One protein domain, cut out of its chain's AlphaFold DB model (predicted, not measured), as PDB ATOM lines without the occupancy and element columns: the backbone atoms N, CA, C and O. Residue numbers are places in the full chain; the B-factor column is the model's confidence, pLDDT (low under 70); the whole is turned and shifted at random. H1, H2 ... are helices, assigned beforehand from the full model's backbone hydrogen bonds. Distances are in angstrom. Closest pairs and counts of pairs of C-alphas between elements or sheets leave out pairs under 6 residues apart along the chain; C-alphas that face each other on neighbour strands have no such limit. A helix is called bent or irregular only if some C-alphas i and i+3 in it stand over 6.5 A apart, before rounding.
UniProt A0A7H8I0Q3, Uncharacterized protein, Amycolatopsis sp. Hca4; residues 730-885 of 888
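What this domain is: This is residues 730 to 885 of the 888 residues of an uncharacterized protein of Amycolatopsis sp. Hca4 (UniProt A0A7H8I0Q3). H5, H6 and H7 make an up-and-down bundle in the middle, each running against the one before. H2, H3 and H4 pack on H5, with H1 beyond H2 at that end, while H8 packs on H6 and H9 on H7 at the other end. The printed part has 156 residues with nine named helices, H1 to H9, and no named strand: all helix. It is compact, with a radius of gyration of the C-alphas of 15.1 A and spans of 43 by 32 by 32 A.

Where its parts are: Find C-alpha 734 at (123.096, 277.211, 292.118), where H1, residues 734 to 743, begins; H2, 750 to 756, and H3, 758 to 763, follow. H4, 767 to 782, spans 21.0 A, kinks by 30 degrees near residue 775 and is only just irregular: C-alphas 773 and 776 are 6.9 A apart. H5, 784 to 800, spans 25.4 A and is irregular, with C-alphas 785 and 788 7.2 A apart. Next come H6, 805 to 818; H7, 826 to 842, 24.5 A; and H8, 849 to 862, irregular, with C-alphas 851 and 854 7.4 A apart. H9, 869 to 883, ends at C-alpha 883 (122.167, 315.838, 298.189).

How they stand to each other: Start at the hub, H5: its closest C-alphas are Gly 797 to Glu 756 of H2, 3.7 A, Arg 800 to Pro 758 of H3, 5.6 A, and Leu 787 to Val 779 of H4, 6.4 A. H6 and H7 form a hairpin, a shallow tilt of 20 degrees. Every O i to N i+4 pair is within hydrogen-bond range in H1, H3, H6 and H7, but 2 of 3 in H2, 9 of 12 in H4, 11 of 13 in H5, 7 of 10 in H8 and 9 of 11 in H9.

The domain as a whole: The C-alphas farthest apart, Pro 731 and Val 885, are 46.3 A apart. The printed part has no cut and no long link; pLDDT is under 70 at residues 882 to 885.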
ATOM      1  N   LEU A 730     135.002 279.044 294.071       92.19
ATOM      2  CA  LEU A 730     134.743 277.615 293.873       92.19
ATOM      3  C   LEU A 730     133.677 277.393 292.788       92.19
ATOM      4  O   LEU A 730     132.759 278.206 292.694       92.19
ATOM      5  N   PRO A 731     133.698 276.269 292.048       88.75
ATOM      6  CA  PRO A 731     132.678 275.935 291.049       88.75
ATOM      7  C   PRO A 731     131.353 275.482 291.702       88.75
ATOM      8  O   PRO A 731     130.925 274.338 291.555       88.75
ATOM      9  N   VAL A 732     130.712 276.374 292.464       90.81
ATOM     10  CA  VAL A 732     129.469 276.108 293.200       90.81
ATOM     11  C   VAL A 732     128.279 276.141 292.242       90.81
ATOM     12  O   VAL A 732     128.062 277.119 291.522       90.81
ATOM     13  N   THR A 733     127.477 275.078 292.244       91.25
ATOM     14  CA  THR A 733     126.199 275.062 291.521       91.25
ATOM     15  C   THR A 733     125.159 275.931 292.228       91.25
ATOM     16  O   THR A 733     125.233 276.167 293.433       91.25
ATOM     17  N   PHE A 734     124.141 276.392 291.501       92.50
ATOM     18  CA  PHE A 734     123.096 277.211 292.118       92.50
ATOM     19  C   PHE A 734     122.285 276.457 293.191       92.50
ATOM     20  O   PHE A 734     121.856 277.078 294.157       92.50
ATOM     21  N   GLU A 735     122.113 275.135 293.070       93.19
ATOM     22  CA  GLU A 735     121.469 274.335 294.128       93.19
ATOM     23  C   GLU A 735     122.328 274.294 295.395       93.19
ATOM     24  O   GLU A 735     121.826 274.599 296.467       93.19
ATOM     25  N   GLN A 736     123.639 274.048 295.274       93.69
ATOM     26  CA  GLN A 736     124.554 274.102 296.423       93.69
ATOM     27  C   GLN A 736     124.566 275.487 297.084       93.69
ATOM     28  O   GLN A 736     124.682 275.590 298.302       93.69
ATOM     29  N   LEU A 737     124.415 276.558 296.297       94.94
ATOM     30  CA  LEU A 737     124.284 277.909 296.835       94.94
ATOM     31  C   LEU A 737     123.002 278.070 297.663       94.94
ATOM     32  O   LEU A 737     123.047 278.723 298.704       94.94
ATOM     33  N   LEU A 738     121.878 277.498 297.220       95.50
ATOM     34  CA  LEU A 738     120.624 277.509 297.980       95.50
ATOM     35  C   LEU A 738     120.718 276.652 299.242       95.50
ATOM     36  O   LEU A 738     120.309 277.123 300.298       95.50
ATOM     37  N   ASP A 739     121.303 275.456 299.153       95.50
ATOM     38  CA  ASP A 739     121.529 274.578 300.305       95.50
ATOM     39  C   ASP A 739     122.396 275.285 301.361       95.50
ATOM     40  O   ASP A 739     122.080 275.276 302.553       95.50
ATOM     41  N   GLN A 740     123.458 275.977 300.928       96.00
ATOM     42  CA  GLN A 740     124.296 276.773 301.824       96.00
ATOM     43  C   GLN A 740     123.549 277.995 302.374       96.00
ATOM     44  O   GLN A 740     123.694 278.312 303.550       96.00
ATOM     45  N   ALA A 741     122.730 278.677 301.567       96.00
ATOM     46  CA  ALA A 741     121.918 279.795 302.040       96.00
ATOM     47  C   ALA A 741     120.902 279.349 303.103       96.00
ATOM     48  O   ALA A 741     120.682 280.074 304.071       96.00
ATOM     49  N   GLU A 742     120.313 278.161 302.956       96.38
ATOM     50  CA  GLU A 742     119.442 277.558 303.963       96.38
ATOM     51  C   GLU A 742     120.220 277.219 305.243       96.38
ATOM     52  O   GLU A 742     119.774 277.574 306.337       96.38
ATOM     53  N   ALA A 743     121.408 276.613 305.116       93.94
ATOM     54  CA  ALA A 743     122.297 276.320 306.244       93.94
ATOM     55  C   ALA A 743     122.759 277.590 306.985       93.94
ATOM     56  O   ALA A 743     122.846 277.594 308.213       93.94
ATOM     57  N   ASP A 744     122.967 278.687 306.254       91.50
ATOM     58  CA  ASP A 744     123.289 280.020 306.780       91.50
ATOM     59  C   ASP A 744     122.058 280.727 307.402       91.50
ATOM     60  O   ASP A 744     122.122 281.904 307.773       91.50
ATOM     61  N   GLY A 745     120.901 280.059 307.492       93.88
ATOM     62  CA  GLY A 745     119.665 280.639 308.023       93.88
ATOM     63  C   GLY A 745     119.117 281.781 307.162       93.88
ATOM     64  O   GLY A 745     118.494 282.710 307.680       93.88
ATOM     65  N   TRP A 746     119.377 281.734 305.855       95.19
ATOM     66  CA  TRP A 746     119.047 282.758 304.858       95.19
ATOM     67  C   TRP A 746     119.689 284.125 305.120       95.19
ATOM     68  O   TRP A 746     119.238 285.144 304.588       95.19
ATOM     69  N   VAL A 747     120.770 284.165 305.900       93.38
ATOM     70  CA  VAL A 747     121.668 285.320 306.002       93.38
ATOM     71  C   VAL A 747     122.709 285.216 304.877       93.38
ATOM     72  O   VAL A 747     123.200 284.120 304.620       93.38
ATOM     73  N   PRO A 748     123.074 286.314 304.184       89.44
ATOM     74  CA  PRO A 748     124.080 286.282 303.116       89.44
ATOM     75  C   PRO A 748     125.508 286.135 303.676       89.44
ATOM     76  O   PRO A 748     126.316 287.056 303.581       89.44
ATOM     77  N   ALA A 749     125.805 284.984 304.281       90.19
ATOM     78  CA  ALA A 749     127.109 284.620 304.825       90.19
ATOM     79  C   ALA A 749     127.984 283.960 303.742       90.19
ATOM     80  O   ALA A 749     128.407 284.644 302.808       90.19
ATOM     81  N   ALA A 750     128.241 282.652 303.808       90.25
ATOM     82  CA  ALA A 750     129.061 281.952 302.817       90.25
ATOM     83  C   ALA A 750     128.404 281.970 301.426       90.25
ATOM     84  O   ALA A 750     129.052 282.265 300.414       90.25
ATOM     85  N   ALA A 751     127.093 281.730 301.360       94.25
ATOM     86  CA  ALA A 751     126.344 281.793 300.105       94.25
ATOM     87  C   ALA A 751     126.269 283.221 299.527       94.25
ATOM     88  O   ALA A 751     126.385 283.410 298.314       94.25
ATOM     89  N   GLY A 752     126.157 284.238 300.390       92.88
ATOM     90  CA  GLY A 752     126.218 285.645 299.985       92.88
ATOM     91  C   GLY A 752     127.578 286.022 299.399       92.88
ATOM     92  O   GLY A 752     127.642 286.629 298.331       92.88
ATOM     93  N   LEU A 753     128.664 285.589 300.046       91.44
ATOM     94  CA  LEU A 753     130.030 285.828 299.582       91.44
ATOM     95  C   LEU A 753     130.290 285.266 298.188       91.44
ATOM     96  O   LEU A 753     130.954 285.940 297.408       91.44
ATOM     97  N   ALA A 754     129.750 284.089 297.851       92.50
ATOM     98  CA  ALA A 754     129.854 283.534 296.500       92.50
ATOM     99  C   ALA A 754     129.243 284.476 295.447       92.50
ATOM    100  O   ALA A 754     129.857 284.713 294.410       92.50
ATOM    101  N   ILE A 755     128.086 285.080 295.739       94.56
ATOM    102  CA  ILE A 755     127.442 286.070 294.861       94.56
ATOM    103  C   ILE A 755     128.221 287.389 294.817       94.56
ATOM    104  O   ILE A 755     128.224 288.048 293.779       94.56
ATOM    105  N   GLU A 756     128.918 287.780 295.889       92.56
ATOM    106  CA  GLU A 756     129.801 288.957 295.883       92.56
ATOM    107  C   GLU A 756     131.059 288.773 295.011       92.56
ATOM    108  O   GLU A 756     131.781 289.749 294.756       92.56
ATOM    109  N   ARG A 757     131.357 287.543 294.563       91.69
ATOM    110  CA  ARG A 757     132.519 287.244 293.717       91.69
ATOM    111  C   ARG A 757     132.238 287.474 292.234       91.69
ATOM    112  O   ARG A 757     131.235 286.979 291.730       91.69
ATOM    113  N   PRO A 758     133.179 288.081 291.487       90.44
ATOM    114  CA  PRO A 758     133.114 288.164 290.024       90.44
ATOM    115  C   PRO A 758     132.962 286.813 289.319       90.44
ATOM    116  O   PRO A 758     132.281 286.727 288.300       90.44
ATOM    117  N   SER A 759     133.598 285.768 289.855       90.25
ATOM    118  CA  SER A 759     133.632 284.425 289.271       90.25
ATOM    119  C   SER A 759     132.235 283.839 289.076       90.25
ATOM    120  O   SER A 759     131.915 283.374 287.984       90.25
ATOM    121  N   TRP A 760     131.365 283.954 290.085       92.50
ATOM    122  CA  TRP A 760     129.994 283.454 290.014       92.50
ATOM    123  C   TRP A 760     129.216 284.088 288.856       92.50
ATOM    124  O   TRP A 760     128.614 283.372 288.061       92.50
ATOM    125  N   TRP A 761     129.298 285.412 288.699       92.62
ATOM    126  CA  TRP A 761     128.636 286.136 287.608       92.62
ATOM    127  C   TRP A 761     129.157 285.739 286.226       92.62
ATOM    128  O   TRP A 761     128.385 285.733 285.274       92.62
ATOM    129  N   GLY A 762     130.446 285.404 286.117       88.38
ATOM    130  CA  GLY A 762     131.047 284.928 284.872       88.38
ATOM    131  C   GLY A 762     130.662 283.493 284.499       88.38
ATOM    132  O   GLY A 762     130.698 283.150 283.320       88.38
ATOM    133  N   TRP A 763     130.294 282.658 285.477       88.38
ATOM    134  CA  TRP A 763     129.952 281.246 285.256       88.38
ATOM    135  C   TRP A 763     128.463 280.970 285.040       88.38
ATOM    136  O   TRP A 763     128.124 279.898 284.542       88.38
ATOM    137  N   GLN A 764     127.572 281.886 285.425       90.00
ATOM    138  CA  GLN A 764     126.133 281.708 285.221       90.00
ATOM    139  C   GLN A 764     125.679 282.256 283.863       90.00
ATOM    140  O   GLN A 764     126.028 283.372 283.490       90.00
ATOM    141  N   ASP A 765     124.806 281.512 283.176       88.12
ATOM    142  CA  ASP A 765     124.188 281.964 281.918       88.12
ATOM    143  C   ASP A 765     123.183 283.116 282.133       88.12
ATOM    144  O   ASP A 765     123.100 284.036 281.321       88.12
ATOM    145  N   ASP A 766     122.410 283.070 283.227       90.94
ATOM    146  CA  ASP A 766     121.415 284.090 283.602       90.94
ATOM    147  C   ASP A 766     121.440 284.356 285.124       90.94
ATOM    148  O   ASP A 766     120.537 283.936 285.860       90.94
ATOM    149  N   PRO A 767     122.487 285.029 285.641       92.25
ATOM    150  CA  PRO A 767     122.635 285.264 287.077       92.25
ATOM    151  C   PRO A 767     121.483 286.102 287.646       92.25
ATOM    152  O   PRO A 767     120.994 285.822 288.739       92.25
ATOM    153  N   VAL A 768     120.995 287.099 286.902       91.56
ATOM    154  CA  VAL A 768     119.894 287.966 287.354       91.56
ATOM    155  C   VAL A 768     118.580 287.188 287.430       91.56
ATOM    156  O   VAL A 768     117.858 287.309 288.422       91.56
ATOM    157  N   GLY A 769     118.274 286.353 286.434       91.06
ATOM    158  CA  GLY A 769     117.095 285.494 286.462       91.06
ATOM    159  C   GLY A 769     117.135 284.466 287.591       91.06
ATOM    160  O   GLY A 769     116.107 284.241 288.230       91.06
ATOM    161  N   LEU A 770     118.303 283.893 287.904       93.81
ATOM    162  CA  LEU A 770     118.470 283.002 289.060       93.81
ATOM    163  C   LEU A 770     118.157 283.718 290.385       93.81
ATOM    164  O   LEU A 770     117.421 283.184 291.220       93.81
ATOM    165  N   LEU A 771     118.641 284.952 290.561       93.88
ATOM    166  CA  LEU A 771     118.339 285.755 291.749       93.88
ATOM    167  C   LEU A 771     116.837 286.072 291.854       93.88
ATOM    168  O   LEU A 771     116.224 285.809 292.889       93.88
ATOM    169  N   MET A 772     116.234 286.586 290.776       91.19
ATOM    170  CA  MET A 772     114.827 287.015 290.737       91.19
ATOM    171  C   MET A 772     113.833 285.870 290.894       91.19
ATOM    172  O   MET A 772     112.837 286.002 291.605       91.19
ATOM    173  N   ASN A 773     114.075 284.762 290.198       91.25
ATOM    174  CA  ASN A 773     113.090 283.694 290.059       91.25
ATOM    175  C   ASN A 773     113.271 282.587 291.096       91.25
ATOM    176  O   ASN A 773     112.357 281.784 291.275       91.25
ATOM    177  N   ARG A 774     114.434 282.515 291.758       94.19
ATOM    178  CA  ARG A 774     114.734 281.428 292.697       94.19
ATOM    179  C   ARG A 774     115.201 281.913 294.061       94.19
ATOM    180  O   ARG A 774     114.537 281.597 295.039       94.19
ATOM    181  N   LEU A 775     116.272 282.702 294.145       94.94
ATOM    182  CA  LEU A 775     116.817 283.093 295.452       94.94
ATOM    183  C   LEU A 775     115.876 284.036 296.216       94.94
ATOM    184  O   LEU A 775     115.461 283.732 297.332       94.94
ATOM    185  N   TYR A 776     115.506 285.174 295.625       94.94
ATOM    186  CA  TYR A 776     114.704 286.186 296.318       94.94
ATOM    187  C   TYR A 776     113.301 285.705 296.710       94.94
ATOM    188  O   TYR A 776     112.867 286.058 297.803       94.94
ATOM    189  N   PRO A 777     112.581 284.891 295.911       94.31
ATOM    190  CA  PRO A 777     111.329 284.285 296.353       94.31
ATOM    191  C   PRO A 777     111.466 283.468 297.637       94.31
ATOM    192  O   PRO A 777     110.653 283.648 298.540       94.31
ATOM    193  N   VAL A 778     112.510 282.643 297.745       94.62
ATOM    194  CA  VAL A 778     112.723 281.793 298.923       94.62
ATOM    195  C   VAL A 778     113.159 282.626 300.130       94.62
ATOM    196  O   VAL A 778     112.585 282.486 301.207       94.62
ATOM    197  N   VAL A 779     114.085 283.575 299.949       94.81
ATOM    198  CA  VAL A 779     114.495 284.498 301.025       94.81
ATOM    199  C   VAL A 779     113.314 285.348 301.502       94.81
ATOM    200  O   VAL A 779     113.182 285.585 302.698       94.81
ATOM    201  N   ARG A 780     112.419 285.786 300.608       93.75
ATOM    202  CA  ARG A 780     111.215 286.549 300.984       93.75
ATOM    203  C   ARG A 780     110.298 285.750 301.905       93.75
ATOM    204  O   ARG A 780     109.710 286.325 302.816       93.75
ATOM    205  N   GLU A 781     110.158 284.455 301.651       94.06
ATOM    206  CA  GLU A 781     109.322 283.573 302.460       94.06
ATOM    207  C   GLU A 781     109.992 283.219 303.794       94.06
ATOM    208  O   GLU A 781     109.351 283.299 304.841       94.06
ATOM    209  N   ALA A 782     111.282 282.878 303.770       94.50
ATOM    210  CA  ALA A 782     111.993 282.369 304.938       94.50
ATOM    211  C   ALA A 782     112.574 283.469 305.849       94.50
ATOM    212  O   ALA A 782     112.498 283.363 307.073       94.50
ATOM    213  N   ALA A 783     113.146 284.531 305.274       94.44
ATOM    214  CA  ALA A 783     113.844 285.600 305.992       94.44
ATOM    215  C   ALA A 783     113.732 286.963 305.269       94.44
ATOM    216  O   ALA A 783     114.741 287.529 304.830       94.44
ATOM    217  N   PRO A 784     112.527 287.560 305.172       92.06
ATOM    218  CA  PRO A 784     112.294 288.775 304.382       92.06
ATOM    219  C   PRO A 784     113.169 289.964 304.802       92.06
ATOM    220  O   PRO A 784     113.549 290.777 303.965       92.06
ATOM    221  N   ALA A 785     113.550 290.046 306.081       92.38
ATOM    222  CA  ALA A 785     114.435 291.092 306.597       92.38
ATOM    223  C   ALA A 785     115.861 291.045 306.009       92.38
ATOM    224  O   ALA A 785     116.569 292.048 306.067       92.38
ATOM    225  N   GLN A 786     116.288 289.910 305.444       93.69
ATOM    226  CA  GLN A 786     117.615 289.742 304.844       93.69
ATOM    227  C   GLN A 786     117.651 290.073 303.347       93.69
ATOM    228  O   GLN A 786     118.742 290.186 302.788       93.69
ATOM    229  N   LEU A 787     116.501 290.281 302.687       92.00
ATOM    230  CA  LEU A 787     116.438 290.615 301.255       92.00
ATOM    231  C   LEU A 787     117.332 291.803 300.859       92.00
ATOM    232  O   LEU A 787     118.070 291.665 299.880       92.00
ATOM    233  N   PRO A 788     117.361 292.931 301.605       92.31
ATOM    234  CA  PRO A 788     118.248 294.041 301.263       92.31
ATOM    235  C   PRO A 788     119.731 293.654 301.315       92.31
ATOM    236  O   PRO A 788     120.516 294.112 300.487       92.31
ATOM    237  N   ASN A 789     120.122 292.774 302.242       92.56
ATOM    238  CA  ASN A 789     121.507 292.324 302.382       92.56
ATOM    239  C   ASN A 789     121.911 291.390 301.229       92.56
ATOM    240  O   ASN A 789     123.000 291.536 300.675       92.56
ATOM    241  N   TRP A 790     121.018 290.489 300.803       95.12
ATOM    242  CA  TRP A 790     121.218 289.674 299.597       95.12
ATOM    243  C   TRP A 790     121.279 290.519 298.326       95.12
ATOM    244  O   TRP A 790     122.082 290.251 297.431       95.12
ATOM    245  N   HIS A 791     120.454 291.563 298.240       95.12
ATOM    246  CA  HIS A 791     120.491 292.488 297.118       95.12
ATOM    247  C   HIS A 791     121.789 293.297 297.086       95.12
ATOM    248  O   HIS A 791     122.419 293.396 296.037       95.12
ATOM    249  N   ARG A 792     122.261 293.773 298.243       95.06
ATOM    250  CA  ARG A 792     123.577 294.410 298.381       95.06
ATOM    251  C   ARG A 792     124.706 293.488 297.908       95.06
ATOM    252  O   ARG A 792     125.569 293.947 297.161       95.06
ATOM    253  N   ALA A 793     124.699 292.217 298.317       93.94
ATOM    254  CA  ALA A 793     125.699 291.236 297.888       93.94
ATOM    255  C   ALA A 793     125.700 291.067 296.357       93.94
ATOM    256  O   ALA A 793     126.750 291.135 295.715       93.94
ATOM    257  N   ALA A 794     124.511 290.952 295.754       96.38
ATOM    258  CA  ALA A 794     124.354 290.875 294.303       96.38
ATOM    259  C   ALA A 794     124.861 292.131 293.582       96.38
ATOM    260  O   ALA A 794     125.583 292.024 292.593       96.38
ATOM    261  N   MET A 795     124.539 293.322 294.093       95.69
ATOM    262  CA  MET A 795     125.022 294.588 293.538       95.69
ATOM    263  C   MET A 795     126.549 294.675 293.555       95.69
ATOM    264  O   MET A 795     127.153 295.040 292.546       95.69
ATOM    265  N   LEU A 796     127.175 294.313 294.679       93.12
ATOM    266  CA  LEU A 796     128.629 294.336 294.812       93.12
ATOM    267  C   LEU A 796     129.300 293.343 293.855       93.12
ATOM    268  O   LEU A 796     130.258 293.712 293.177       93.12
ATOM    269  N   GLY A 797     128.791 292.113 293.764       93.38
ATOM    270  CA  GLY A 797     129.330 291.100 292.858       93.38
ATOM    271  C   GLY A 797     129.184 291.469 291.385       93.38
ATOM    272  O   GLY A 797     130.168 291.426 290.645       93.38
ATOM    273  N   ALA A 798     127.997 291.921 290.973       94.81
ATOM    274  CA  ALA A 798     127.736 292.337 289.597       94.81
ATOM    275  C   ALA A 798     128.617 293.512 289.176       94.81
ATOM    276  O   ALA A 798     129.115 293.528 288.050       94.81
ATOM    277  N   ALA A 799     128.828 294.475 290.080       94.38
ATOM    278  CA  ALA A 799     129.757 295.569 289.856       94.38
ATOM    279  C   ALA A 799     131.191 295.041 289.744       94.38
ATOM    280  O   ALA A 799     131.848 295.293 288.744       94.38
ATOM    281  N   ARG A 800     131.677 294.235 290.695       90.94
ATOM    282  CA  ARG A 800     133.043 293.679 290.644       90.94
ATOM    283  C   ARG A 800     133.304 292.793 289.414       90.94
ATOM    284  O   ARG A 800     134.463 292.649 289.033       90.94
ATOM    285  N   ALA A 801     132.268 292.226 288.794       91.81
ATOM    286  CA  ALA A 801     132.369 291.486 287.535       91.81
ATOM    287  C   ALA A 801     132.647 292.377 286.307       91.81
ATOM    288  O   ALA A 801     133.053 291.870 285.263       91.81
ATOM    289  N   GLN A 802     132.454 293.695 286.416       93.06
ATOM    290  CA  GLN A 802     132.710 294.638 285.331       93.06
ATOM    291  C   GLN A 802     134.154 295.149 285.326       93.06
ATOM    292  O   GLN A 802     134.771 295.369 286.373       93.06
ATOM    293  N   SER A 803     134.676 295.401 284.123       87.81
ATOM    294  CA  SER A 803     136.084 295.756 283.913       87.81
ATOM    295  C   SER A 803     136.368 297.250 284.058       87.81
ATOM    296  O   SER A 803     137.489 297.625 284.406       87.81
ATOM    297  N   THR A 804     135.389 298.118 283.790       92.12
ATOM    298  CA  THR A 804     135.576 299.577 283.828       92.12
ATOM    299  C   THR A 804     134.683 300.263 284.867       92.12
ATOM    300  O   THR A 804     133.558 299.815 285.083       92.12
ATOM    301  N   PRO A 805     135.111 301.394 285.470       91.88
ATOM    302  CA  PRO A 805     134.289 302.136 286.434       91.88
ATOM    303  C   PRO A 805     132.899 302.522 285.905       91.88
ATOM    304  O   PRO A 805     131.919 302.456 286.636       91.88
ATOM    305  N   ALA A 806     132.789 302.866 284.616       92.50
ATOM    306  CA  ALA A 806     131.508 303.209 283.997       92.50
ATOM    307  C   ALA A 806     130.556 302.003 283.906       92.50
ATOM    308  O   ALA A 806     129.364 302.132 284.178       92.50
ATOM    309  N   GLU A 807     131.072 300.821 283.562       93.31
ATOM    310  CA  GLU A 807     130.283 299.583 283.553       93.31
ATOM    311  C   GLU A 807     129.894 299.163 284.976       93.31
ATOM    312  O   GLU A 807     128.760 298.747 285.199       93.31
ATOM    313  N   GLN A 808     130.798 299.325 285.950       94.19
ATOM    314  CA  GLN A 808     130.524 299.083 287.372       94.19
ATOM    315  C   GLN A 808     129.372 299.963 287.866       94.19
ATOM    316  O   GLN A 808     128.416 299.465 288.461       94.19
ATOM    317  N   LEU A 809     129.430 301.262 287.556       94.75
ATOM    318  CA  LEU A 809     128.388 302.228 287.885       94.75
ATOM    319  C   LEU A 809     127.047 301.846 287.244       94.75
ATOM    320  O   LEU A 809     126.008 301.860 287.906       94.75
ATOM    321  N   GLN A 810     127.075 301.441 285.970       94.94
ATOM    322  CA  GLN A 810     125.882 300.999 285.255       94.94
ATOM    323  C   GLN A 810     125.292 299.712 285.848       94.94
ATOM    324  O   GLN A 810     124.072 299.605 285.959       94.94
ATOM    325  N   ALA A 811     126.120 298.748 286.260       94.56
ATOM    326  CA  ALA A 811     125.665 297.519 286.910       94.56
ATOM    327  C   ALA A 811     124.965 297.810 288.248       94.56
ATOM    328  O   ALA A 811     123.886 297.268 288.507       94.56
ATOM    329  N   LEU A 812     125.526 298.719 289.055       96.38
ATOM    330  CA  LEU A 812     124.895 299.191 290.291       96.38
ATOM    331  C   LEU A 812     123.543 299.860 290.014       96.38
ATOM    332  O   LEU A 812     122.564 299.542 290.685       96.38
ATOM    333  N   ALA A 813     123.464 300.735 289.006       95.44
ATOM    334  CA  ALA A 813     122.221 301.404 288.618       95.44
ATOM    335  C   ALA A 813     121.156 300.419 288.102       95.44
ATOM    336  O   ALA A 813     119.980 300.534 288.453       95.44
ATOM    337  N   ASN A 814     121.563 299.429 287.296       94.62
ATOM    338  CA  ASN A 814     120.684 298.389 286.763       94.62
ATOM    339  C   ASN A 814     120.038 297.579 287.889       94.62
ATOM    340  O   ASN A 814     118.818 297.428 287.910       94.62
ATOM    341  N   LEU A 815     120.844 297.080 288.831       94.75
ATOM    342  CA  LEU A 815     120.337 296.276 289.941       94.75
ATOM    343  C   LEU A 815     119.548 297.115 290.950       94.75
ATOM    344  O   LEU A 815     118.491 296.668 291.381       94.75
ATOM    345  N   ALA A 816     119.970 298.350 291.239       95.06
ATOM    346  CA  ALA A 816     119.218 299.238 292.124       95.06
ATOM    347  C   ALA A 816     117.820 299.572 291.574       95.06
ATOM    348  O   ALA A 816     116.856 299.618 292.335       95.06
ATOM    349  N   LEU A 817     117.688 299.775 290.255       94.31
ATOM    350  CA  LEU A 817     116.393 300.030 289.612       94.31
ATOM    351  C   LEU A 817     115.557 298.751 289.406       94.31
ATOM    352  O   LEU A 817     114.319 298.811 289.357       94.31
ATOM    353  N   LEU A 818     116.217 297.595 289.278       91.62
ATOM    354  CA  LEU A 818     115.553 296.293 289.277       91.62
ATOM    355  C   LEU A 818     114.887 296.048 290.636       91.62
ATOM    356  O   LEU A 818     113.706 295.710 290.668       91.62
ATOM    357  N   GLY A 819     115.612 296.284 291.733       88.19
ATOM    358  CA  GLY A 819     115.194 295.926 293.085       88.19
ATOM    359  C   GLY A 819     115.181 294.408 293.297       88.19
ATOM    360  O   GLY A 819     115.825 293.651 292.570       88.19
ATOM    361  N   TRP A 820     114.434 293.950 294.302       85.44
ATOM    362  CA  TRP A 820     114.248 292.521 294.599       85.44
ATOM    363  C   TRP A 820     112.823 292.018 294.328       85.44
ATOM    364  O   TRP A 820     112.495 290.879 294.665       85.44
ATOM    365  N   GLU A 821     111.975 292.841 293.701       82.75
ATOM    366  CA  GLU A 821     110.606 292.504 293.291       82.75
ATOM    367  C   GLU A 821     110.306 293.026 291.879       82.75
ATOM    368  O   GLU A 821     110.918 293.985 291.410       82.75
ATOM    369  N   LEU A 822     109.327 292.418 291.197       74.75
ATOM    370  CA  LEU A 822     108.886 292.880 289.874       74.75
ATOM    371  C   LEU A 822     108.285 294.292 289.930       74.75
ATOM    372  O   LEU A 822     108.507 295.081 289.014       74.75
ATOM    373  N   GLU A 823     107.590 294.640 291.016       82.00
ATOM    374  CA  GLU A 823     107.024 295.969 291.288       82.00
ATOM    375  C   GLU A 823     107.453 296.445 292.692       82.00
ATOM    376  O   GLU A 823     106.651 296.411 293.622       82.00
ATOM    377  N   PRO A 824     108.723 296.853 292.875       84.75
ATOM    378  CA  PRO A 824     109.245 297.268 294.171       84.75
ATOM    379  C   PRO A 824     108.636 298.611 294.588       84.75
ATOM    380  O   PRO A 824     108.342 299.468 293.745       84.75
ATOM    381  N   ALA A 825     108.470 298.813 295.896       89.25
ATOM    382  CA  ALA A 825     108.018 300.093 296.421       89.25
ATOM    383  C   ALA A 825     109.067 301.189 296.164       89.25
ATOM    384  O   ALA A 825     110.265 300.920 296.060       89.25
ATOM    385  N   LEU A 826     108.627 302.451 296.091       88.88
ATOM    386  CA  LEU A 826     109.540 303.581 295.890       88.88
ATOM    387  C   LEU A 826     110.619 303.644 296.986       88.88
ATOM    388  O   LEU A 826     111.782 303.876 296.672       88.88
ATOM    389  N   ASP A 827     110.251 303.379 298.243       89.56
ATOM    390  CA  ASP A 827     111.184 303.378 299.378       89.56
ATOM    391  C   ASP A 827     112.274 302.301 299.246       89.56
ATOM    392  O   ASP A 827     113.431 302.553 299.592       89.56
ATOM    393  N   ASP A 828     111.936 301.135 298.683       89.94
ATOM    394  CA  ASP A 828     112.891 300.053 298.425       89.94
ATOM    395  C   ASP A 828     113.890 300.456 297.337       89.94
ATOM    396  O   ASP A 828     115.095 300.258 297.492       89.94
ATOM    397  N   LEU A 829     113.407 301.092 296.262       92.06
ATOM    398  CA  LEU A 829     114.260 301.634 295.201       92.06
ATOM    399  C   LEU A 829     115.184 302.736 295.732       92.06
ATOM    400  O   LEU A 829     116.377 302.742 295.432       92.06
ATOM    401  N   VAL A 830     114.669 303.643 296.567       92.75
ATOM    402  CA  VAL A 830     115.484 304.670 297.234       92.75
ATOM    403  C   VAL A 830     116.557 304.007 298.108       92.75
ATOM    404  O   VAL A 830     117.732 304.369 298.025       92.75
ATOM    405  N   GLY A 831     116.194 302.998 298.907       91.00
ATOM    406  CA  GLY A 831     117.134 302.218 299.720       91.00
ATOM    407  C   GLY A 831     118.207 301.496 298.895       91.00
ATOM    408  O   GLY A 831     119.389 301.515 299.259       91.00
ATOM    409  N   ALA A 832     117.826 300.926 297.751       92.88
ATOM    410  CA  ALA A 832     118.740 300.270 296.825       92.88
ATOM    411  C   ALA A 832     119.729 301.270 296.204       92.88
ATOM    412  O   ALA A 832     120.928 301.003 296.179       92.88
ATOM    413  N   PHE A 833     119.286 302.465 295.800       94.69
ATOM    414  CA  PHE A 833     120.186 303.514 295.298       94.69
ATOM    415  C   PHE A 833     121.101 304.101 296.383       94.69
ATOM    416  O   PHE A 833     122.259 304.412 296.099       94.69
ATOM    417  N   ARG A 834     120.653 304.199 297.645       93.31
ATOM    418  CA  ARG A 834     121.553 304.554 298.763       93.31
ATOM    419  C   ARG A 834     122.643 303.499 298.951       93.31
ATOM    420  O   ARG A 834     123.813 303.847 299.094       93.31
ATOM    421  N   THR A 835     122.273 302.222 298.881       93.38
ATOM    422  CA  THR A 835     123.230 301.107 298.898       93.38
ATOM    423  C   THR A 835     124.186 301.180 297.704       93.38
ATOM    424  O   THR A 835     125.394 301.056 297.883       93.38
ATOM    425  N   ALA A 836     123.678 301.469 296.502       94.50
ATOM    426  CA  ALA A 836     124.483 301.651 295.296       94.50
ATOM    427  C   ALA A 836     125.557 302.730 295.489       94.50
ATOM    428  O   ALA A 836     126.721 302.496 295.180       94.50
ATOM    429  N   ARG A 837     125.182 303.894 296.038       94.44
ATOM    430  CA  ARG A 837     126.109 305.000 296.329       94.44
ATOM    431  C   ARG A 837     127.190 304.587 297.329       94.44
ATOM    432  O   ARG A 837     128.362 304.869 297.107       94.44
ATOM    433  N   GLN A 838     126.824 303.871 298.395       90.88
ATOM    434  CA  GLN A 838     127.797 303.346 299.365       90.88
ATOM    435  C   GLN A 838     128.793 302.377 298.713       90.88
ATOM    436  O   GLN A 838     129.993 302.456 298.971       90.88
ATOM    437  N   LEU A 839     128.308 301.481 297.847       91.62
ATOM    438  CA  LEU A 839     129.160 300.547 297.113       91.62
ATOM    439  C   LEU A 839     130.047 301.265 296.086       91.62
ATOM    440  O   LEU A 839     131.207 300.895 295.942       91.62
ATOM    441  N   ALA A 840     129.551 302.309 295.419       91.12
ATOM    442  CA  ALA A 840     130.340 303.101 294.478       91.12
ATOM    443  C   ALA A 840     131.537 303.788 295.158       91.12
ATOM    444  O   ALA A 840     132.646 303.758 294.625       91.12
ATOM    445  N   VAL A 841     131.345 304.318 296.373       87.38
ATOM    446  CA  VAL A 841     132.441 304.845 297.202       87.38
ATOM    447  C   VAL A 841     133.433 303.733 297.556       87.38
ATOM    448  O   VAL A 841     134.633 303.892 297.342       87.38
ATOM    449  N   ALA A 842     132.944 302.578 298.024       82.06
ATOM    450  CA  ALA A 842     133.787 301.436 298.393       82.06
ATOM    451  C   ALA A 842     134.580 300.837 297.212       82.06
ATOM    452  O   ALA A 842     135.622 300.221 297.414       82.06
ATOM    453  N   LEU A 843     134.116 301.028 295.974       84.00
ATOM    454  CA  LEU A 843     134.800 300.595 294.752       84.00
ATOM    455  C   LEU A 843     135.840 301.608 294.237       84.00
ATOM    456  O   LEU A 843     136.361 301.430 293.138       84.00
ATOM    457  N   GLY A 844     136.181 302.630 295.029       82.94
ATOM    458  CA  GLY A 844     137.163 303.657 294.672       82.94
ATOM    459  C   GLY A 844     136.539 304.936 294.115       82.94
ATOM    460  O   GLY A 844     137.148 305.574 293.262       82.94
ATOM    461  N   ASP A 845     135.341 305.287 294.592       84.19
ATOM    462  CA  ASP A 845     134.575 306.476 294.191       84.19
ATOM    463  C   ASP A 845     134.329 306.556 292.674       84.19
ATOM    464  O   ASP A 845     134.751 307.471 291.969       84.19
ATOM    465  N   ILE A 846     133.643 305.535 292.153       89.94
ATOM    466  CA  ILE A 846     133.396 305.358 290.712       89.94
ATOM    467  C   ILE A 846     132.281 306.260 290.136       89.94
ATOM    468  O   ILE A 846     131.908 306.085 288.976       89.94
ATOM    469  N   GLY A 847     131.756 307.215 290.916       90.56
ATOM    470  CA  GLY A 847     130.678 308.142 290.535       90.56
ATOM    471  C   GLY A 847     129.325 307.859 291.209       90.56
ATOM    472  O   GLY A 847     129.191 306.908 291.980       90.56
ATOM    473  N   ASP A 848     128.304 308.683 290.928       92.50
ATOM    474  CA  ASP A 848     126.942 308.501 291.464       92.50
ATOM    475  C   ASP A 848     126.113 307.560 290.564       92.50
ATOM    476  O   ASP A 848     125.859 307.895 289.404       92.50
ATOM    477  N   PRO A 849     125.634 306.400 291.062       93.06
ATOM    478  CA  PRO A 849     124.816 305.464 290.283       93.06
ATOM    479  C   PRO A 849     123.541 306.078 289.698       93.06
ATOM    480  O   PRO A 849     122.982 305.535 288.743       93.06
ATOM    481  N   LEU A 850     123.074 307.212 290.234       91.81
ATOM    482  CA  LEU A 850     121.943 307.948 289.672       91.81
ATOM    483  C   LEU A 850     122.208 308.429 288.233       91.81
ATOM    484  O   LEU A 850     121.278 308.487 287.428       91.81
ATOM    485  N   GLU A 851     123.466 308.685 287.863       91.19
ATOM    486  CA  GLU A 851     123.852 309.051 286.492       91.19
ATOM    487  C   GLU A 851     123.552 307.927 285.483       91.19
ATOM    488  O   GLU A 851     123.230 308.194 284.323       91.19
ATOM    489  N   GLY A 852     123.590 306.665 285.930       90.56
ATOM    490  CA  GLY A 852     123.277 305.478 285.126       90.56
ATOM    491  C   GLY A 852     121.781 305.158 285.014       90.56
ATOM    492  O   GLY A 852     121.399 304.262 284.252       90.56
ATOM    493  N   LEU A 853     120.911 305.878 285.737       91.94
ATOM    494  CA  LEU A 853     119.469 305.611 285.810       91.94
ATOM    495  C   LEU A 853     118.760 305.624 284.437       91.94
ATOM    496  O   LEU A 853     117.953 304.721 284.190       91.94
ATOM    497  N   PRO A 854     119.032 306.573 283.511       91.56
ATOM    498  CA  PRO A 854     118.377 306.579 282.203       91.56
ATOM    499  C   PRO A 854     118.681 305.320 281.385       91.56
ATOM    500  O   PRO A 854     117.774 304.738 280.792       91.56
ATOM    501  N   ALA A 855     119.939 304.872 281.389       91.19
ATOM    502  CA  ALA A 855     120.353 303.657 280.696       91.19
ATOM    503  C   ALA A 855     119.794 302.402 281.381       91.19
ATOM    504  O   ALA A 855     119.288 301.513 280.697       91.19
ATOM    505  N   ALA A 856     119.774 302.368 282.717       92.00
ATOM    506  CA  ALA A 856     119.190 301.267 283.480       92.00
ATOM    507  C   ALA A 856     117.707 301.076 283.154       92.00
ATOM    508  O   ALA A 856     117.243 299.955 282.944       92.00
ATOM    509  N   ARG A 857     116.964 302.181 283.029       92.88
ATOM    510  CA  ARG A 857     115.557 302.159 282.623       92.88
ATOM    511  C   ARG A 857     115.368 301.542 281.238       92.88
ATOM    512  O   ARG A 857     114.435 300.760 281.053       92.88
ATOM    513  N   THR A 858     116.219 301.895 280.275       91.81
ATOM    514  CA  THR A 858     116.178 301.318 278.925       91.81
ATOM    515  C   THR A 858     116.459 299.820 278.966       91.81
ATOM    516  O   THR A 858     115.659 299.053 278.436       91.81
ATOM    517  N   VAL A 859     117.515 299.401 279.670       90.88
ATOM    518  CA  VAL A 859     117.887 297.986 279.820       90.88
ATOM    519  C   VAL A 859     116.746 297.177 280.443       90.88
ATOM    520  O   VAL A 859     116.368 296.131 279.923       90.88
ATOM    521  N   LEU A 860     116.137 297.664 281.526       89.38
ATOM    522  CA  LEU A 860     115.007 296.990 282.174       89.38
ATOM    523  C   LEU A 860     113.777 296.893 281.260       89.38
ATOM    524  O   LEU A 860     113.133 295.846 281.204       89.38
ATOM    525  N   ALA A 861     113.470 297.947 280.497       88.94
ATOM    526  CA  ALA A 861     112.362 297.936 279.544       88.94
ATOM    527  C   ALA A 861     112.585 296.940 278.390       88.94
ATOM    528  O   ALA A 861     111.646 296.244 278.002       88.94
ATOM    529  N   GLU A 862     113.814 296.832 277.876       89.56
ATOM    530  CA  GLU A 862     114.198 295.845 276.853       89.56
ATOM    531  C   GLU A 862     114.063 294.402 277.358       89.56
ATOM    532  O   GLU A 862     113.703 293.509 276.592       89.56
ATOM    533  N   ASN A 863     114.255 294.194 278.662       84.25
ATOM    534  CA  ASN A 863     114.067 292.911 279.341       84.25
ATOM    535  C   ASN A 863     112.631 292.695 279.861       84.25
ATOM    536  O   ASN A 863     112.375 291.766 280.624       84.25
ATOM    537  N   GLY A 864     111.669 293.528 279.445       84.62
ATOM    538  CA  GLY A 864     110.248 293.341 279.757       84.62
ATOM    539  C   GLY A 864     109.811 293.806 281.152       84.62
ATOM    540  O   GLY A 864     108.698 293.483 281.562       84.62
ATOM    541  N   ILE A 865     110.635 294.590 281.857       86.94
ATOM    542  CA  ILE A 865     110.355 295.144 283.194       86.94
ATOM    543  C   ILE A 865     110.285 296.685 283.104       86.94
ATOM    544  O   ILE A 865     111.194 297.390 283.549       86.94
ATOM    545  N   PRO A 866     109.245 297.272 282.480       86.31
ATOM    546  CA  PRO A 866     109.179 298.717 282.297       86.31
ATOM    547  C   PRO A 866     108.921 299.446 283.625       86.31
ATOM    548  O   PRO A 866     107.979 299.141 284.353       86.31
ATOM    549  N   ARG A 867     109.712 300.489 283.902       87.38
ATOM    550  CA  ARG A 867     109.443 301.460 284.976       87.38
ATOM    551  C   ARG A 867     108.725 302.686 284.403       87.38
ATOM    552  O   ARG A 867     109.120 303.217 283.357       87.38
ATOM    553  N   THR A 868     107.649 303.118 285.065       86.56
ATOM    554  CA  THR A 868     106.847 304.271 284.623       86.56
ATOM    555  C   THR A 868     107.639 305.573 284.764       86.56
ATOM    556  O   THR A 868     108.502 305.689 285.631       86.56
ATOM    557  N   ASP A 869     107.329 306.576 283.932       86.44
ATOM    558  CA  ASP A 869     107.954 307.906 284.040       86.44
ATOM    559  C   ASP A 869     107.782 308.512 285.438       86.44
ATOM    560  O   ASP A 869     108.696 309.150 285.948       86.44
ATOM    561  N   GLN A 870     106.628 308.266 286.066       87.69
ATOM    562  CA  GLN A 870     106.315 308.771 287.397       87.69
ATOM    563  C   GLN A 870     107.247 308.185 288.466       87.69
ATOM    564  O   GLN A 870     107.800 308.941 289.252       87.69
ATOM    565  N   VAL A 871     107.491 306.866 288.453       87.44
ATOM    566  CA  VAL A 871     108.403 306.212 289.412       87.44
ATOM    567  C   VAL A 871     109.828 306.744 289.268       87.44
ATOM    568  O   VAL A 871     110.494 306.999 290.265       87.44
ATOM    569  N   ILE A 872     110.292 306.949 288.033       91.06
ATOM    570  CA  ILE A 872     111.633 307.485 287.760       91.06
ATOM    571  C   ILE A 872     111.755 308.937 288.243       91.06
ATOM    572  O   ILE A 872     112.763 309.293 288.853       91.06
ATOM    573  N   LEU A 873     110.732 309.761 287.999       90.00
ATOM    574  CA  LEU A 873     110.684 311.147 288.465       90.00
ATOM    575  C   LEU A 873     110.696 311.214 289.999       90.00
ATOM    576  O   LEU A 873     111.519 311.928 290.566       90.00
ATOM    577  N   ASP A 874     109.827 310.447 290.659       90.31
ATOM    578  CA  ASP A 874     109.696 310.442 292.120       90.31
ATOM    579  C   ASP A 874     110.980 309.933 292.797       90.31
ATOM    580  O   ASP A 874     111.430 310.514 293.788       90.31
ATOM    581  N   LEU A 875     111.624 308.909 292.225       91.50
ATOM    582  CA  LEU A 875     112.914 308.389 292.688       91.50
ATOM    583  C   LEU A 875     114.023 309.442 292.575       91.50
ATOM    584  O   LEU A 875     114.759 309.666 293.536       91.50
ATOM    585  N   THR A 876     114.113 310.115 291.423       89.44
ATOM    586  CA  THR A 876     115.126 311.151 291.163       89.44
ATOM    587  C   THR A 876     114.957 312.329 292.121       89.44
ATOM    588  O   THR A 876     115.903 312.698 292.809       89.44
ATOM    589  N   VAL A 877     113.734 312.856 292.249       91.12
ATOM    590  CA  VAL A 877     113.427 313.977 293.154       91.12
ATOM    591  C   VAL A 877     113.774 313.627 294.602       91.12
ATOM    592  O   VAL A 877     114.352 314.452 295.308       91.12
ATOM    593  N   THR A 878     113.459 312.406 295.042       90.69
ATOM    594  CA  THR A 878     113.742 311.961 296.414       90.69
ATOM    595  C   THR A 878     115.247 311.854 296.674       90.69
ATOM    596  O   THR A 878     115.726 312.346 297.692       90.69
ATOM    597  N   LEU A 879     116.012 311.270 295.747       88.25
ATOM    598  CA  LEU A 879     117.460 311.074 295.895       88.25
ATOM    599  C   LEU A 879     118.286 312.355 295.693       88.25
ATOM    600  O   LEU A 879     119.379 312.452 296.256       88.25
ATOM    601  N   GLU A 880     117.802 313.319 294.904       85.19
ATOM    602  CA  GLU A 880     118.426 314.640 294.709       85.19
ATOM    603  C   GLU A 880     118.145 315.590 295.882       85.19
ATOM    604  O   GLU A 880     119.030 316.349 296.286       85.19
ATOM    605  N   ALA A 881     116.949 315.521 296.480       78.38
ATOM    606  CA  ALA A 881     116.607 316.306 297.668       78.38
ATOM    607  C   ALA A 881     117.538 316.008 298.860       78.38
ATOM    608  O   ALA A 881     117.800 316.897 299.666       78.38
ATOM    609  N   GLU A 882     118.091 314.793 298.946       68.00
ATOM    610  CA  GLU A 882     119.057 314.400 299.984       68.00
ATOM    611  C   GLU A 882     120.455 315.001 299.772       68.00
ATOM    612  O   GLU A 882     121.142 315.316 300.742       68.00
ATOM    613  N   VAL A 883     120.865 315.226 298.520       58.34
ATOM    614  CA  VAL A 883     122.167 315.838 298.189       58.34
ATOM    615  C   VAL A 883     122.167 317.339 298.517       58.34
ATOM    616  O   VAL A 883     123.196 317.898 298.893       58.34
ATOM    617  N   GLY A 884     121.000 317.992 298.450       46.44
ATOM    618  CA  GLY A 884     120.832 319.418 298.752       46.44
ATOM    619  C   GLY A 884     120.862 319.801 300.240       46.44
ATOM    620  O   GLY A 884     121.022 320.979 300.543       46.44
ATOM    621  N   VAL A 885     120.738 318.847 301.171       42.25
ATOM    622  CA  VAL A 885     120.657 319.112 302.631       42.25
ATOM    623  C   VAL A 885     122.031 319.057 303.327       42.25
ATOM    624  O   VAL A 885     122.151 319.418 304.492       42.25
TER     625      VAL A 885